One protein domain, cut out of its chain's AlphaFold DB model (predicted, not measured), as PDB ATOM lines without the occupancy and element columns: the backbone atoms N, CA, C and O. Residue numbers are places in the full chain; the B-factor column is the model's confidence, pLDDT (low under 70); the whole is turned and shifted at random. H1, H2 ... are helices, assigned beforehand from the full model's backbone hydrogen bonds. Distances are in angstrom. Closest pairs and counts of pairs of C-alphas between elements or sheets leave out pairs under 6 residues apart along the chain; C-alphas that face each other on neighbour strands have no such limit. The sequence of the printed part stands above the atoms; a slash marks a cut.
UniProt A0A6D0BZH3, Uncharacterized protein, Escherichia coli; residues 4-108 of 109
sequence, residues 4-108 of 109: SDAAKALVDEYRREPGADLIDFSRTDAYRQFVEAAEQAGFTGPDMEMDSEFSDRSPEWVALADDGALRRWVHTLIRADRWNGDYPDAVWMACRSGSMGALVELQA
ATOM      1  N   SER A   4     502.956 555.216 882.600       88.69
ATOM      2  CA  SER A   4     503.720 554.507 881.566       88.69
ATOM      3  C   SER A   4     503.899 553.019 881.852       88.69
ATOM      4  O   SER A   4     503.686 552.197 880.964       88.69
ATOM      5  N   ASP A   5     504.236 552.660 883.093       92.38
ATOM      6  CA  ASP A   5     504.392 551.261 883.509       92.38
ATOM      7  C   ASP A   5     503.056 550.510 883.427       92.38
ATOM      8  O   ASP A   5     502.998 549.379 882.945       92.38
ATOM      9  N   ALA A   6     501.968 551.159 883.852       93.94
ATOM     10  CA  ALA A   6     500.629 550.579 883.813       93.94
ATOM     11  C   ALA A   6     500.106 550.427 882.372       93.94
ATOM     12  O   ALA A   6     499.571 549.381 882.014       93.94
ATOM     13  N   ALA A   7     500.319 551.432 881.518       93.94
ATOM     14  CA  ALA A   7     499.985 551.370 880.095       93.94
ATOM     15  C   ALA A   7     500.808 550.292 879.370       93.94
ATOM     16  O   ALA A   7     500.280 549.575 878.521       93.94
ATOM     17  N   LYS A   8     502.081 550.108 879.742       95.38
ATOM     18  CA  LYS A   8     502.916 549.019 879.222       95.38
ATOM     19  C   LYS A   8     502.343 547.656 879.609       95.38
ATOM     20  O   LYS A   8     502.181 546.806 878.740       95.38
ATOM     21  N   ALA A   9     501.999 547.468 880.884       94.31
ATOM     22  CA  ALA A   9     501.383 546.233 881.364       94.31
ATOM     23  C   ALA A   9     500.067 545.931 880.631       94.31
ATOM     24  O   ALA A   9     499.827 544.785 880.260       94.31
ATOM     25  N   LEU A  10     499.259 546.960 880.363       94.38
ATOM     26  CA  LEU A  10     498.016 546.860 879.601       94.38
ATOM     27  C   LEU A  10     498.244 546.415 878.147       94.38
ATOM     28  O   LEU A  10     497.566 545.510 877.662       94.38
ATOM     29  N   VAL A  11     499.222 547.007 877.459       94.75
ATOM     30  CA  VAL A  11     499.595 546.612 876.089       94.75
ATOM     31  C   VAL A  11     500.142 545.183 876.055       94.75
ATOM     32  O   VAL A  11     499.826 544.421 875.141       94.75
ATOM     33  N   ASP A  12     500.950 544.799 877.042       94.25
ATOM     34  CA  ASP A  12     501.499 543.446 877.139       94.25
ATOM     35  C   ASP A  12     500.411 542.407 877.456       94.25
ATOM     36  O   ASP A  12     500.481 541.287 876.952       94.25
ATOM     37  N   GLU A  13     499.393 542.769 878.244       93.12
ATOM     38  CA  GLU A  13     498.196 541.949 878.472       93.12
ATOM     39  C   GLU A  13     497.432 541.721 877.164       93.12
ATOM     40  O   GLU A  13     497.210 540.579 876.769       93.12
ATOM     41  N   TYR A  14     497.135 542.799 876.429       90.94
ATOM     42  CA  TYR A  14     496.474 542.712 875.125       90.94
ATOM     43  C   TYR A  14     497.242 541.813 874.143       90.94
ATOM     44  O   TYR A  14     496.655 540.999 873.436       90.94
ATOM     45  N   ARG A  15     498.576 541.921 874.102       90.00
ATOM     46  CA  ARG A  15     499.421 541.125 873.196       90.00
ATOM     47  C   ARG A  15     499.447 539.637 873.528       90.00
ATOM     48  O   ARG A  15     499.695 538.842 872.622       90.00
ATOM     49  N   ARG A  16     499.235 539.256 874.793       88.31
ATOM     50  CA  ARG A  16     499.169 537.842 875.188       88.31
ATOM     51  C   ARG A  16     497.929 537.169 874.613       88.31
ATOM     52  O   ARG A  16     498.042 536.045 874.132       88.31
ATOM     53  N   GLU A  17     496.798 537.874 874.576       83.31
ATOM     54  CA  GLU A  17     495.546 537.370 874.003       83.31
ATOM     55  C   GLU A  17     494.799 538.455 873.194       83.31
ATOM     56  O   GLU A  17     493.796 539.004 873.650       83.31
ATOM     57  N   PRO A  18     495.218 538.740 871.942       71.38
ATOM     58  CA  PRO A  18     494.660 539.838 871.134       71.38
ATOM     59  C   PRO A  18     493.184 539.672 870.726       71.38
ATOM     60  O   PRO A  18     492.609 540.575 870.118       71.38
ATOM     61  N   GLY A  19     492.596 538.505 871.011       70.31
ATOM     62  CA  GLY A  19     491.201 538.150 870.743       70.31
ATOM     63  C   GLY A  19     490.401 537.789 871.996       70.31
ATOM     64  O   GLY A  19     489.345 537.178 871.853       70.31
ATOM     65  N   ALA A  20     490.909 538.110 873.192       72.94
ATOM     66  CA  ALA A  20     490.138 537.985 874.425       72.94
ATOM     67  C   ALA A  20     488.827 538.781 874.321       72.94
ATOM     68  O   ALA A  20     488.777 539.833 873.674       72.94
ATOM     69  N   ASP A  21     487.770 538.271 874.957       78.25
ATOM     70  CA  ASP A  21     486.498 538.983 875.059       78.25
ATOM     71  C   ASP A  21     486.725 540.351 875.732       78.25
ATOM     72  O   ASP A  21     487.511 540.481 876.675       78.25
ATOM     73  N   LEU A  22     486.036 541.381 875.242       76.88
ATOM     74  CA  LEU A  22     486.116 542.757 875.744       76.88
ATOM     75  C   LEU A  22     485.813 542.837 877.251       76.88
ATOM     76  O   LEU A  22     486.454 543.579 878.002       76.88
ATOM     77  N   ILE A  23     484.861 542.023 877.710       77.62
ATOM     78  CA  ILE A  23     484.484 541.919 879.119       77.62
ATOM     79  C   ILE A  23     485.622 541.306 879.938       77.62
ATOM     80  O   ILE A  23     485.862 541.735 881.066       77.62
ATOM     81  N   ASP A  24     486.335 540.325 879.393       83.25
ATOM     82  CA  ASP A  24     487.450 539.696 880.097       83.25
ATOM     83  C   ASP A  24     488.660 540.636 880.156       83.25
ATOM     84  O   ASP A  24     489.285 540.756 881.210       83.25
ATOM     85  N   PHE A  25     488.923 541.397 879.088       85.38
ATOM     86  CA  PHE A  25     489.991 542.398 879.061       85.38
ATOM     87  C   PHE A  25     489.804 543.497 880.121       85.38
ATOM     88  O   PHE A  25     490.732 543.784 880.881       85.38
ATOM     89  N   SER A  26     488.598 544.064 880.236       86.44
ATOM     90  CA  SER A  26     488.279 545.094 881.247       86.44
ATOM     91  C   SER A  26     488.301 544.572 882.695       86.44
ATOM     92  O   SER A  26     488.344 545.354 883.647       86.44
ATOM     93  N   ARG A  27     488.316 543.247 882.892       87.94
ATOM     94  CA  ARG A  27     488.450 542.596 884.208       87.94
ATOM     95  C   ARG A  27     489.889 542.241 884.575       87.94
ATOM     96  O   ARG A  27     490.122 541.798 885.699       87.94
ATOM     97  N   THR A  28     490.843 542.418 883.663       91.44
ATOM     98  CA  THR A  28     492.251 542.123 883.937       91.44
ATOM     99  C   THR A  28     492.824 543.045 885.012       91.44
ATOM    100  O   THR A  28     492.439 544.209 885.162       91.44
ATOM    101  N   ASP A  29     493.823 542.543 885.741       93.44
ATOM    102  CA  ASP A  29     494.572 543.369 886.686       93.44
ATOM    103  C   ASP A  29     495.290 544.525 885.986       93.44
ATOM    104  O   ASP A  29     495.356 545.618 886.546       93.44
ATOM    105  N   ALA A  30     495.773 544.315 884.758       94.25
ATOM    106  CA  ALA A  30     496.435 545.346 883.965       94.25
ATOM    107  C   ALA A  30     495.494 546.519 883.641       94.25
ATOM    108  O   ALA A  30     495.884 547.679 883.779       94.25
ATOM    109  N   TYR A  31     494.236 546.234 883.291       93.88
ATOM    110  CA  TYR A  31     493.213 547.261 883.093       93.88
ATOM    111  C   TYR A  31     492.968 548.077 884.364       93.88
ATOM    112  O   TYR A  31     493.047 549.308 884.348       93.88
ATOM    113  N   ARG A  32     492.732 547.403 885.495       93.94
ATOM    114  CA  ARG A  32     492.514 548.071 886.787       93.94
ATOM    115  C   ARG A  32     493.698 548.964 887.163       93.94
ATOM    116  O   ARG A  32     493.512 550.119 887.536       93.94
ATOM    117  N   GLN A  33     494.907 548.439 887.014       95.50
ATOM    118  CA  GLN A  33     496.156 549.146 887.273       95.50
ATOM    119  C   GLN A  33     496.329 550.391 886.396       95.50
ATOM    120  O   GLN A  33     496.791 551.422 886.888       95.50
ATOM    121  N   PHE A  34     495.943 550.319 885.120       95.81
ATOM    122  CA  PHE A  34     495.949 551.465 884.212       95.81
ATOM    123  C   PHE A  34     494.995 552.568 884.681       95.81
ATOM    124  O   PHE A  34     495.408 553.725 884.791       95.81
ATOM    125  N   VAL A  35     493.755 552.214 885.027       94.50
ATOM    126  CA  VAL A  35     492.754 553.173 885.522       94.50
ATOM    127  C   VAL A  35     493.220 553.836 886.822       94.50
ATOM    128  O   VAL A  35     493.204 555.061 886.922       94.50
ATOM    129  N   GLU A  36     493.700 553.052 887.791       94.31
ATOM    130  CA  GLU A  36     494.212 553.569 889.068       94.31
ATOM    131  C   GLU A  36     495.421 554.498 888.871       94.31
ATOM    132  O   GLU A  36     495.515 555.549 889.508       94.31
ATOM    133  N   ALA A  37     496.347 554.144 887.974       94.31
ATOM    134  CA  ALA A  37     497.506 554.980 887.675       94.31
ATOM    135  C   ALA A  37     497.106 556.293 886.982       94.31
ATOM    136  O   ALA A  37     497.676 557.341 887.294       94.31
ATOM    137  N   ALA A  38     496.117 556.264 886.083       93.25
ATOM    138  CA  ALA A  38     495.588 557.463 885.437       93.25
ATOM    139  C   ALA A  38     494.884 558.390 886.442       93.25
ATOM    140  O   ALA A  38     495.090 559.605 886.400       93.25
ATOM    141  N   GLU A  39     494.109 557.831 887.377       92.19
ATOM    142  CA  GLU A  39     493.482 558.579 888.478       92.19
ATOM    143  C   GLU A  39     494.549 559.245 889.363       92.19
ATOM    144  O   GLU A  39     494.513 560.456 889.581       92.19
ATOM    145  N   GLN A  40     495.561 558.491 889.806       92.50
ATOM    146  CA  GLN A  40     496.647 559.005 890.655       92.50
ATOM    147  C   GLN A  40     497.508 560.071 889.965       92.50
ATOM    148  O   GLN A  40     498.014 560.978 890.628       92.50
ATOM    149  N   ALA A  41     497.685 559.971 888.648       89.62
ATOM    150  CA  ALA A  41     498.454 560.928 887.858       89.62
ATOM    151  C   ALA A  41     497.653 562.187 887.467       89.62
ATOM    152  O   ALA A  41     498.213 563.092 886.846       89.62
ATOM    153  N   GLY A  42     496.358 562.263 887.804       88.56
ATOM    154  CA  GLY A  42     495.489 563.381 887.426       88.56
ATOM    155  C   GLY A  42     495.142 563.417 885.933       88.56
ATOM    156  O   GLY A  42     494.882 564.487 885.387       88.56
ATOM    157  N   PHE A  43     495.168 562.258 885.267       86.00
ATOM    158  CA  PHE A  43     494.742 562.079 883.873       86.00
ATOM    159  C   PHE A  43     493.245 561.779 883.749       86.00
ATOM    160  O   PHE A  43     492.739 561.666 882.640       86.00
ATOM    161  N   THR A  44     492.527 561.632 884.863       84.88
ATOM    162  CA  THR A  44     491.070 561.496 884.872       84.88
ATOM    163  C   THR A  44     490.473 562.160 886.116       84.88
ATOM    164  O   THR A  44     491.109 562.212 887.169       84.88
ATOM    165  N   GLY A  45     489.255 562.691 885.998       84.81
ATOM    166  CA  GLY A  45     488.546 563.373 887.078       84.81
ATOM    167  C   GLY A  45     487.178 563.899 886.628       84.81
ATOM    168  O   GLY A  45     486.881 563.880 885.434       84.81
ATOM    169  N   PRO A  46     486.322 564.356 887.560       83.12
ATOM    170  CA  PRO A  46     484.966 564.808 887.239       83.12
ATOM    171  C   PRO A  46     484.935 566.062 886.351       83.12
ATOM    172  O   PRO A  46     484.066 566.155 885.485       83.12
ATOM    173  N   ASP A  47     485.901 566.967 886.530       87.06
ATOM    174  CA  ASP A  47     485.968 568.271 885.853       87.06
ATOM    175  C   ASP A  47     486.877 568.269 884.613       87.06
ATOM    176  O   ASP A  47     487.209 569.323 884.072       87.06
ATOM    177  N   MET A  48     487.329 567.092 884.170       89.44
ATOM    178  CA  MET A  48     488.161 566.997 882.977       89.44
ATOM    179  C   MET A  48     487.326 567.110 881.707       89.44
ATOM    180  O   MET A  48     486.294 566.460 881.546       89.44
ATOM    181  N   GLU A  49     487.815 567.931 880.781       93.25
ATOM    182  CA  GLU A  49     487.272 568.005 879.430       93.25
ATOM    183  C   GLU A  49     487.450 566.667 878.702       93.25
ATOM    184  O   GLU A  49     488.464 565.980 878.858       93.25
ATOM    185  N   MET A  50     486.461 566.316 877.881       93.38
ATOM    186  CA  MET A  50     486.526 565.137 877.022       93.38
ATOM    187  C   MET A  50     487.156 565.490 875.668       93.38
ATOM    188  O   MET A  50     487.015 566.609 875.178       93.38
ATOM    189  N   ASP A  51     487.819 564.520 875.047       94.62
ATOM    190  CA  ASP A  51     488.234 564.568 873.649       94.62
ATOM    191  C   ASP A  51     487.092 564.029 872.777       94.62
ATOM    192  O   ASP A  51     486.776 562.842 872.803       94.62
ATOM    193  N   SER A  52     486.449 564.905 872.007       91.81
ATOM    194  CA  SER A  52     485.305 564.538 871.165       91.81
ATOM    195  C   SER A  52     485.660 563.611 870.002       91.81
ATOM    196  O   SER A  52     484.765 562.978 869.454       91.81
ATOM    197  N   GLU A  53     486.936 563.528 869.624       93.75
ATOM    198  CA  GLU A  53     487.421 562.678 868.527       93.75
ATOM    199  C   GLU A  53     488.339 561.568 869.064       93.75
ATOM    200  O   GLU A  53     489.220 561.078 868.356       93.75
ATOM    201  N   PHE A  54     488.181 561.186 870.339       93.75
ATOM    202  CA  PHE A  54     489.101 560.266 871.016       93.75
ATOM    203  C   PHE A  54     489.268 558.919 870.288       93.75
ATOM    204  O   PHE A  54     490.350 558.328 870.334       93.75
ATOM    205  N   SER A  55     488.210 558.449 869.617       92.12
ATOM    206  CA  SER A  55     488.178 557.206 868.840       92.12
ATOM    207  C   SER A  55     489.033 557.266 867.576       92.12
ATOM    208  O   SER A  55     489.499 556.232 867.104       92.12
ATOM    209  N   ASP A  56     489.261 558.468 867.048       93.44
ATOM    210  CA  ASP A  56     489.933 558.692 865.767       93.44
ATOM    211  C   ASP A  56     491.432 558.981 865.953       93.44
ATOM    212  O   ASP A  56     492.169 559.174 864.983       93.44
ATOM    213  N   ARG A  57     491.916 559.022 867.205       95.69
ATOM    214  CA  ARG A  57     493.317 559.327 867.517       95.69
ATOM    215  C   ARG A  57     494.233 558.164 867.138       95.69
ATOM    216  O   ARG A  57     494.221 557.097 867.759       95.69
ATOM    217  N   SER A  58     495.069 558.405 866.131       96.44
ATOM    218  CA  SER A  58     496.081 557.459 865.664       96.44
ATOM    219  C   SER A  58     497.316 557.428 866.581       96.44
ATOM    220  O   SER A  58     497.526 558.360 867.368       96.44
ATOM    221  N   PRO A  59     498.174 556.398 866.474       97.12
ATOM    222  CA  PRO A  59     499.446 556.353 867.196       97.12
ATOM    223  C   PRO A  59     500.333 557.582 866.934       97.12
ATOM    224  O   PRO A  59     500.954 558.105 867.857       97.12
ATOM    225  N   GLU A  60     500.354 558.091 865.698       97.44
ATOM    226  CA  GLU A  60     501.129 559.279 865.323       97.44
ATOM    227  C   GLU A  60     500.603 560.543 866.003       97.44
ATOM    228  O   GLU A  60     501.391 561.388 866.422       97.44
ATOM    229  N   TRP A  61     499.278 560.669 866.142       97.25
ATOM    230  CA  TRP A  61     498.689 561.775 866.890       97.25
ATOM    231  C   TRP A  61     499.107 561.716 868.360       97.25
ATOM    232  O   TRP A  61     499.540 562.727 868.904       97.25
ATOM    233  N   VAL A  62     499.050 560.531 868.984       96.19
ATOM    234  CA  VAL A  62     499.448 560.343 870.391       96.19
ATOM    235  C   VAL A  62     500.914 560.719 870.601       96.19
ATOM    236  O   VAL A  62     501.230 561.395 871.574       96.19
ATOM    237  N   ALA A  63     501.800 560.349 869.675       94.88
ATOM    238  CA  ALA A  63     503.223 560.677 869.753       94.88
ATOM    239  C   ALA A  63     503.531 562.186 869.652       94.88
ATOM    240  O   ALA A  63     504.607 562.617 870.063       94.88
ATOM    241  N   LEU A  64     502.618 562.984 869.086       95.38
ATOM    242  CA  LEU A  64     502.789 564.426 868.864       95.38
ATOM    243  C   LEU A  64     501.910 565.296 869.773       95.38
ATOM    244  O   LEU A  64     502.069 566.518 869.785       95.38
ATOM    245  N   ALA A  65     500.962 564.693 870.485       94.44
ATOM    246  CA  ALA A  65     500.014 565.402 871.325       94.44
ATOM    247  C   ALA A  65     500.714 566.047 872.530       94.44
ATOM    248  O   ALA A  65     501.612 565.469 873.141       94.44
ATOM    249  N   ASP A  66     500.272 567.252 872.892       94.00
ATOM    250  CA  ASP A  66     500.696 567.880 874.141       94.00
ATOM    251  C   ASP A  66     500.067 567.191 875.366       94.00
ATOM    252  O   ASP A  66     499.069 566.467 875.269       94.00
ATOM    253  N   ASP A  67     500.635 567.450 876.546       91.19
ATOM    254  CA  ASP A  67     500.173 566.873 877.813       91.19
ATOM    255  C   ASP A  67     498.677 567.104 878.072       91.19
ATOM    256  O   ASP A  67     498.003 566.252 878.652       91.19
ATOM    257  N   GLY A  68     498.136 568.256 877.663       93.06
ATOM    258  CA  GLY A  68     496.727 568.588 877.856       93.06
ATOM    259  C   GLY A  68     495.818 567.734 876.976       93.06
ATOM    260  O   GLY A  68     494.824 567.185 877.454       93.06
ATOM    261  N   ALA A  69     496.174 567.585 875.703       94.88
ATOM    262  CA  ALA A  69     495.473 566.733 874.755       94.88
ATOM    263  C   ALA A  69     495.535 565.255 875.165       94.88
ATOM    264  O   ALA A  69     494.500 564.588 875.181       94.88
ATOM    265  N   LEU A  70     496.702 564.771 875.597       94.06
ATOM    266  CA  LEU A  70     496.873 563.404 876.095       94.06
ATOM    267  C   LEU A  70     496.026 563.130 877.335       94.06
ATOM    268  O   LEU A  70     495.384 562.084 877.428       94.06
ATOM    269  N   ARG A  71     495.973 564.079 878.273       94.38
ATOM    270  CA  ARG A  71     495.120 563.980 879.463       94.38
ATOM    271  C   ARG A  71     493.643 563.863 879.100       94.38
ATOM    272  O   ARG A  71     492.976 562.969 879.611       94.38
ATOM    273  N   ARG A  72     493.136 564.712 878.199       96.00
ATOM    274  CA  ARG A  72     491.737 564.632 877.732       96.00
ATOM    275  C   ARG A  72     491.444 563.313 877.024       96.00
ATOM    276  O   ARG A  72     490.399 562.708 877.262       96.00
ATOM    277  N   TRP A  73     492.368 562.847 876.188       96.50
ATOM    278  CA  TRP A  73     492.235 561.583 875.473       96.50
ATOM    279  C   TRP A  73     492.164 560.387 876.436       96.50
ATOM    280  O   TRP A  73     491.185 559.642 876.409       96.50
ATOM    281  N   VAL A  74     493.121 560.258 877.363       95.75
ATOM    282  CA  VAL A  74     493.131 559.186 878.381       95.75
ATOM    283  C   VAL A  74     491.898 559.251 879.284       95.75
ATOM    284  O   VAL A  74     491.276 558.216 879.536       95.75
ATOM    285  N   HIS A  75     491.501 560.447 879.737       95.94
ATOM    286  CA  HIS A  75     490.268 560.627 880.506       95.94
ATOM    287  C   HIS A  75     489.058 560.076 879.750       95.94
ATOM    288  O   HIS A  75     488.245 559.344 880.318       95.94
ATOM    289  N   THR A  76     488.952 560.416 878.464       95.62
ATOM    290  CA  THR A  76     487.800 560.055 877.636       95.62
ATOM    291  C   THR A  76     487.763 558.566 877.347       95.62
ATOM    292  O   THR A  76     486.690 557.985 877.453       95.62
ATOM    293  N   LEU A  77     488.912 557.929 877.095       95.25
ATOM    294  CA  LEU A  77     489.009 556.472 876.984       95.25
ATOM    295  C   LEU A  77     488.444 555.787 878.232       95.25
ATOM    296  O   LEU A  77     487.529 554.980 878.125       95.25
ATOM    297  N   ILE A  78     488.935 556.148 879.422       93.88
ATOM    298  CA  ILE A  78     488.511 555.526 880.688       93.88
ATOM    299  C   ILE A  78     487.029 555.789 880.969       93.88
ATOM    300  O   ILE A  78     486.307 554.914 881.453       93.88
ATOM    301  N   ARG A  79     486.565 557.014 880.701       92.19
ATOM    302  CA  ARG A  79     485.178 557.405 880.945       92.19
ATOM    303  C   ARG A  79     484.220 556.693 879.998       92.19
ATOM    304  O   ARG A  79     483.181 556.227 880.461       92.19
ATOM    305  N   ALA A  80     484.574 556.606 878.718       90.88
ATOM    306  CA  ALA A  80     483.821 555.869 877.717       90.88
ATOM    307  C   ALA A  80     483.674 554.402 878.138       90.88
ATOM    308  O   ALA A  80     482.558 553.934 878.331       90.88
ATOM    309  N   ASP A  81     484.793 553.751 878.444       89.56
ATOM    310  CA  ASP A  81     484.848 552.329 878.782       89.56
ATOM    311  C   ASP A  81     484.042 551.975 880.052       89.56
ATOM    312  O   ASP A  81     483.351 550.961 880.106       89.56
ATOM    313  N   ARG A  82     484.082 552.830 881.088       87.12
ATOM    314  CA  ARG A  82     483.439 552.553 882.389       87.12
ATOM    315  C   ARG A  82     481.992 553.036 882.513       87.12
ATOM    316  O   ARG A  82     481.266 552.523 883.363       87.12
ATOM    317  N   TRP A  83     481.591 554.060 881.757       82.38
ATOM    318  CA  TRP A  83     480.321 554.772 881.985       82.38
ATOM    319  C   TRP A  83     479.490 554.991 880.723       82.38
ATOM    320  O   TRP A  83     478.323 555.365 880.849       82.38
ATOM    321  N   ASN A  84     480.049 554.782 879.529       73.12
ATOM    322  CA  ASN A  84     479.324 554.947 878.278       73.12
ATOM    323  C   ASN A  84     479.053 553.589 877.621       73.12
ATOM    324  O   ASN A  84     479.950 552.957 877.071       73.12
ATOM    325  N   GLY A  85     477.786 553.170 877.625       64.50
ATOM    326  CA  GLY A  85     477.361 551.933 876.965       64.50
ATOM    327  C   GLY A  85     477.589 551.920 875.448       64.50
ATOM    328  O   GLY A  85     477.580 550.841 874.863       64.50
ATOM    329  N   ASP A  86     477.825 553.082 874.828       70.06
ATOM    330  CA  ASP A  86     478.085 553.199 873.389       70.06
ATOM    331  C   ASP A  86     479.536 552.853 873.005       70.06
ATOM    332  O   ASP A  86     479.800 552.560 871.841       70.06
ATOM    333  N   TYR A  87     480.472 552.869 873.967       69.25
ATOM    334  CA  TYR A  87     481.897 552.572 873.747       69.25
ATOM    335  C   TYR A  87     482.485 551.731 874.896       69.25
ATOM    336  O   TYR A  87     483.396 552.190 875.592       69.25
ATOM    337  N   PRO A  88     481.982 550.502 875.114       76.06
ATOM    338  CA  PRO A  88     482.387 549.652 876.236       76.06
ATOM    339  C   PRO A  88     483.784 549.021 876.065       76.06
ATOM    340  O   PRO A  88     484.168 548.174 876.867       76.06
ATOM    341  N   ASP A  89     484.509 549.374 875.001       86.56
ATOM    342  CA  ASP A  89     485.795 548.800 874.606       86.56
ATOM    343  C   ASP A  89     486.839 549.842 874.179       86.56
ATOM    344  O   ASP A  89     487.838 549.503 873.541       86.56
ATOM    345  N   ALA A  90     486.640 551.113 874.526       92.69
ATOM    346  CA  ALA A  90     487.521 552.216 874.158       92.69
ATOM    347  C   ALA A  90     489.000 551.942 874.493       92.69
ATOM    348  O   ALA A  90     489.890 552.175 873.668       92.69
ATOM    349  N   VAL A  91     489.283 551.407 875.685       94.06
ATOM    350  CA  VAL A  91     490.661 551.118 876.120       94.06
ATOM    351  C   VAL A  91     491.252 549.936 875.343       94.06
ATOM    352  O   VAL A  91     492.424 549.967 874.953       94.06
ATOM    353  N   TRP A  92     490.441 548.912 875.069       93.31
ATOM    354  CA  TRP A  92     490.839 547.769 874.245       93.31
ATOM    355  C   TRP A  92     491.123 548.193 872.800       93.31
ATOM    356  O   TRP A  92     492.153 547.828 872.228       93.31
ATOM    357  N   MET A  93     490.266 549.040 872.228       91.94
ATOM    358  CA  MET A  93     490.422 549.593 870.884       91.94
ATOM    359  C   MET A  93     491.698 550.426 870.753       91.94
ATOM    360  O   MET A  93     492.417 550.269 869.768       91.94
ATOM    361  N   ALA A  94     492.039 551.229 871.766       94.75
ATOM    362  CA  ALA A  94     493.302 551.968 871.801       94.75
ATOM    363  C   ALA A  94     494.534 551.044 871.869       94.75
ATOM    364  O   ALA A  94     495.588 551.373 871.319       94.75
ATOM    365  N   CYS A  95     494.427 549.881 872.519       93.94
ATOM    366  CA  CYS A  95     495.483 548.865 872.487       93.94
ATOM    367  C   CYS A  95     495.598 548.232 871.095       93.94
ATOM    368  O   CYS A  95     496.697 548.143 870.545       93.94
ATOM    369  N   ARG A  96     494.462 547.858 870.497       92.81
ATOM    370  CA  ARG A  96     494.385 547.245 869.166       92.81
ATOM    371  C   ARG A  96     494.888 548.157 868.048       92.81
ATOM    372  O   ARG A  96     495.558 547.674 867.139       92.81
ATOM    373  N   SER A  97     494.568 549.449 868.090       93.19
ATOM    374  CA  SER A  97     495.021 550.431 867.094       93.19
ATOM    375  C   SER A  97     496.509 550.769 867.221       93.19
ATOM    376  O   SER A  97     497.077 551.379 866.320       93.19
ATOM    377  N   GLY A  98     497.138 550.402 868.343       94.06
ATOM    378  CA  GLY A  98     498.505 550.784 868.684       94.06
ATOM    379  C   GLY A  98     498.624 552.153 869.361       94.06
ATOM    380  O   GLY A  98     499.721 552.505 869.794       94.06
ATOM    381  N   SER A  99     497.532 552.909 869.521       96.69
ATOM    382  CA  SER A  99     497.557 554.246 870.132       96.69
ATOM    383  C   SER A  99     498.014 554.198 871.598       96.69
ATOM    384  O   SER A  99     498.782 555.048 872.041       96.69
ATOM    385  N   MET A 100     497.633 553.155 872.346       95.75
ATOM    386  CA  MET A 100     498.142 552.922 873.706       95.75
ATOM    387  C   MET A 100     499.646 552.595 873.711       95.75
ATOM    388  O   MET A 100     500.363 552.972 874.633       95.75
ATOM    389  N   GLY A 101     500.148 551.929 872.666       94.25
ATOM    390  CA  GLY A 101     501.579 551.666 872.496       94.25
ATOM    391  C   GLY A 101     502.387 552.951 872.306       94.25
ATOM    392  O   GLY A 101     503.413 553.123 872.956       94.25
ATOM    393  N   ALA A 102     501.880 553.889 871.501       94.19
ATOM    394  CA  ALA A 102     502.508 555.199 871.322       94.19
ATOM    395  C   ALA A 102     502.566 556.008 872.633       94.19
ATOM    396  O   ALA A 102     503.573 556.655 872.911       94.19
ATOM    397  N   LEU A 103     501.533 555.916 873.484       93.19
ATOM    398  CA  LEU A 103     501.548 556.536 874.816       93.19
ATOM    399  C   LEU A 103     502.689 555.985 875.686       93.19
ATOM    400  O   LEU A 103     503.354 556.745 876.390       93.19
ATOM    401  N   VAL A 104     502.923 554.669 875.639       93.19
ATOM    402  CA  VAL A 104     504.010 554.018 876.391       93.19
ATOM    403  C   VAL A 104     505.374 554.531 875.939       93.19
ATOM    404  O   VAL A 104     506.218 554.826 876.782       93.19
ATOM    405  N   GLU A 105     505.589 554.644 874.629       89.69
ATOM    406  CA  GLU A 105     506.850 555.123 874.054       89.69
ATOM    407  C   GLU A 105     507.108 556.592 874.402       89.69
ATOM    408  O   GLU A 105     508.207 556.933 874.838       89.69
ATOM    409  N   LEU A 106     506.080 557.439 874.295       86.81
ATOM    410  CA  LEU A 106     506.173 558.860 874.626       86.81
ATOM    411  C   LEU A 106     506.539 559.093 876.098       86.81
ATOM    412  O   LEU A 106     507.341 559.964 876.403       86.81
ATOM    413  N   GLN A 107     505.963 558.312 877.015       80.19
ATOM    414  CA  GLN A 107     506.184 558.467 878.457       80.19
ATOM    415  C   GLN A 107     507.459 557.761 878.967       80.19
ATOM    416  O   GLN A 107     507.741 557.789 880.170       80.19
ATOM    417  N   ALA A 108     508.195 557.073 878.087       75.88
ATOM    418  CA  ALA A 108     509.474 556.433 878.397       75.88
ATOM    419  C   ALA A 108     510.694 557.312 878.061       75.88
ATOM    420  O   ALA A 108     511.778 557.037 878.583       75.88
TER     421      ALA A 108
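AT A GLANCE: This is residues 4 to 108 of the 109 residues of an uncharacterized protein of Escherichia coli (UniProt A0A6D0BZH3). What shape do these atoms make? They make a compact, rounded body of helices that mostly cross: short H6 sits near the middle, crossed by H5, the longest helix, and by H1. H3 runs side by side with H1, opposite ways, while H7 packs on H1 and on H4, and the small H2 lies near one end of the body, by H6. What is it made of? The printed part has 105 residues with seven named helices, H1 to H7 in chain order, and no named strand; the class is all helix. The radius of gyration of the C-alphas is 12.3 A and the spans are 31 by 29 by 26 A.

HOW THE PARTS SIT: What does the longest helix touch? H5, residues 67 to 83, touches H6, residues 90 to 96, with its residues 77 to 81 alone; the closest C-alphas, of Leu 77 and Ala 90, are 5.3 A apart, at a steep tilt of 69 degrees, only just short of about perpendicular. H5 and H3, residues 29 to 40, only just touch, with 3 pairs of C-alphas within 8 A, the closest those of Val 35 and Ile 78 at 6.8 A. What else touches H6? H1, residues 4 to 16, touches it with residues 10 to 14 alone, the closest C-alphas being those of Val 11 and Cys 95, 5.9 A apart, at a steep tilt of 66 degrees. H2, residues 22 to 26, only just touches H6, with 3 pairs of C-alphas within 8 A, the closest those of Leu 22 and Trp 92 at 7.0 A. How do the others stand? H1 and H3 touch at a shallow tilt of 21 degrees, opposite ways, closest at the C-alphas of Ala 6 and Phe 34, 4.8 A. H7, residues 99 to 106, touches H1 at the C-alphas of Ser 4 and Val 104, 5.2 A, and H4, residues 59 to 64, at those of Pro 59 and Ser 99, 4.1 A. In H1 to H7 every O i to N i+4 pair is within hydrogen-bond range.

IN THESE COORDINATES: Where does H5 lie? It runs 23.6 A from C-alpha 67 at (500.173, 566.873, 877.813) to C-alpha 83 at (480.321, 554.772, 881.985). Where are the first and last helices? H1 begins at C-alpha 4 at (503.720, 554.507, 881.566) and is 18.4 A long; H7 ends at C-alpha 106 at (506.173, 558.860, 874.626).

THE WHOLE: Which link is long? The link from H3 to H4, residues 41 to 58, is long, and the printed part has no cut. Where is confidence low? Residues 85 and 87 are under 70, while the mean pLDDT of the printed part is 90.0.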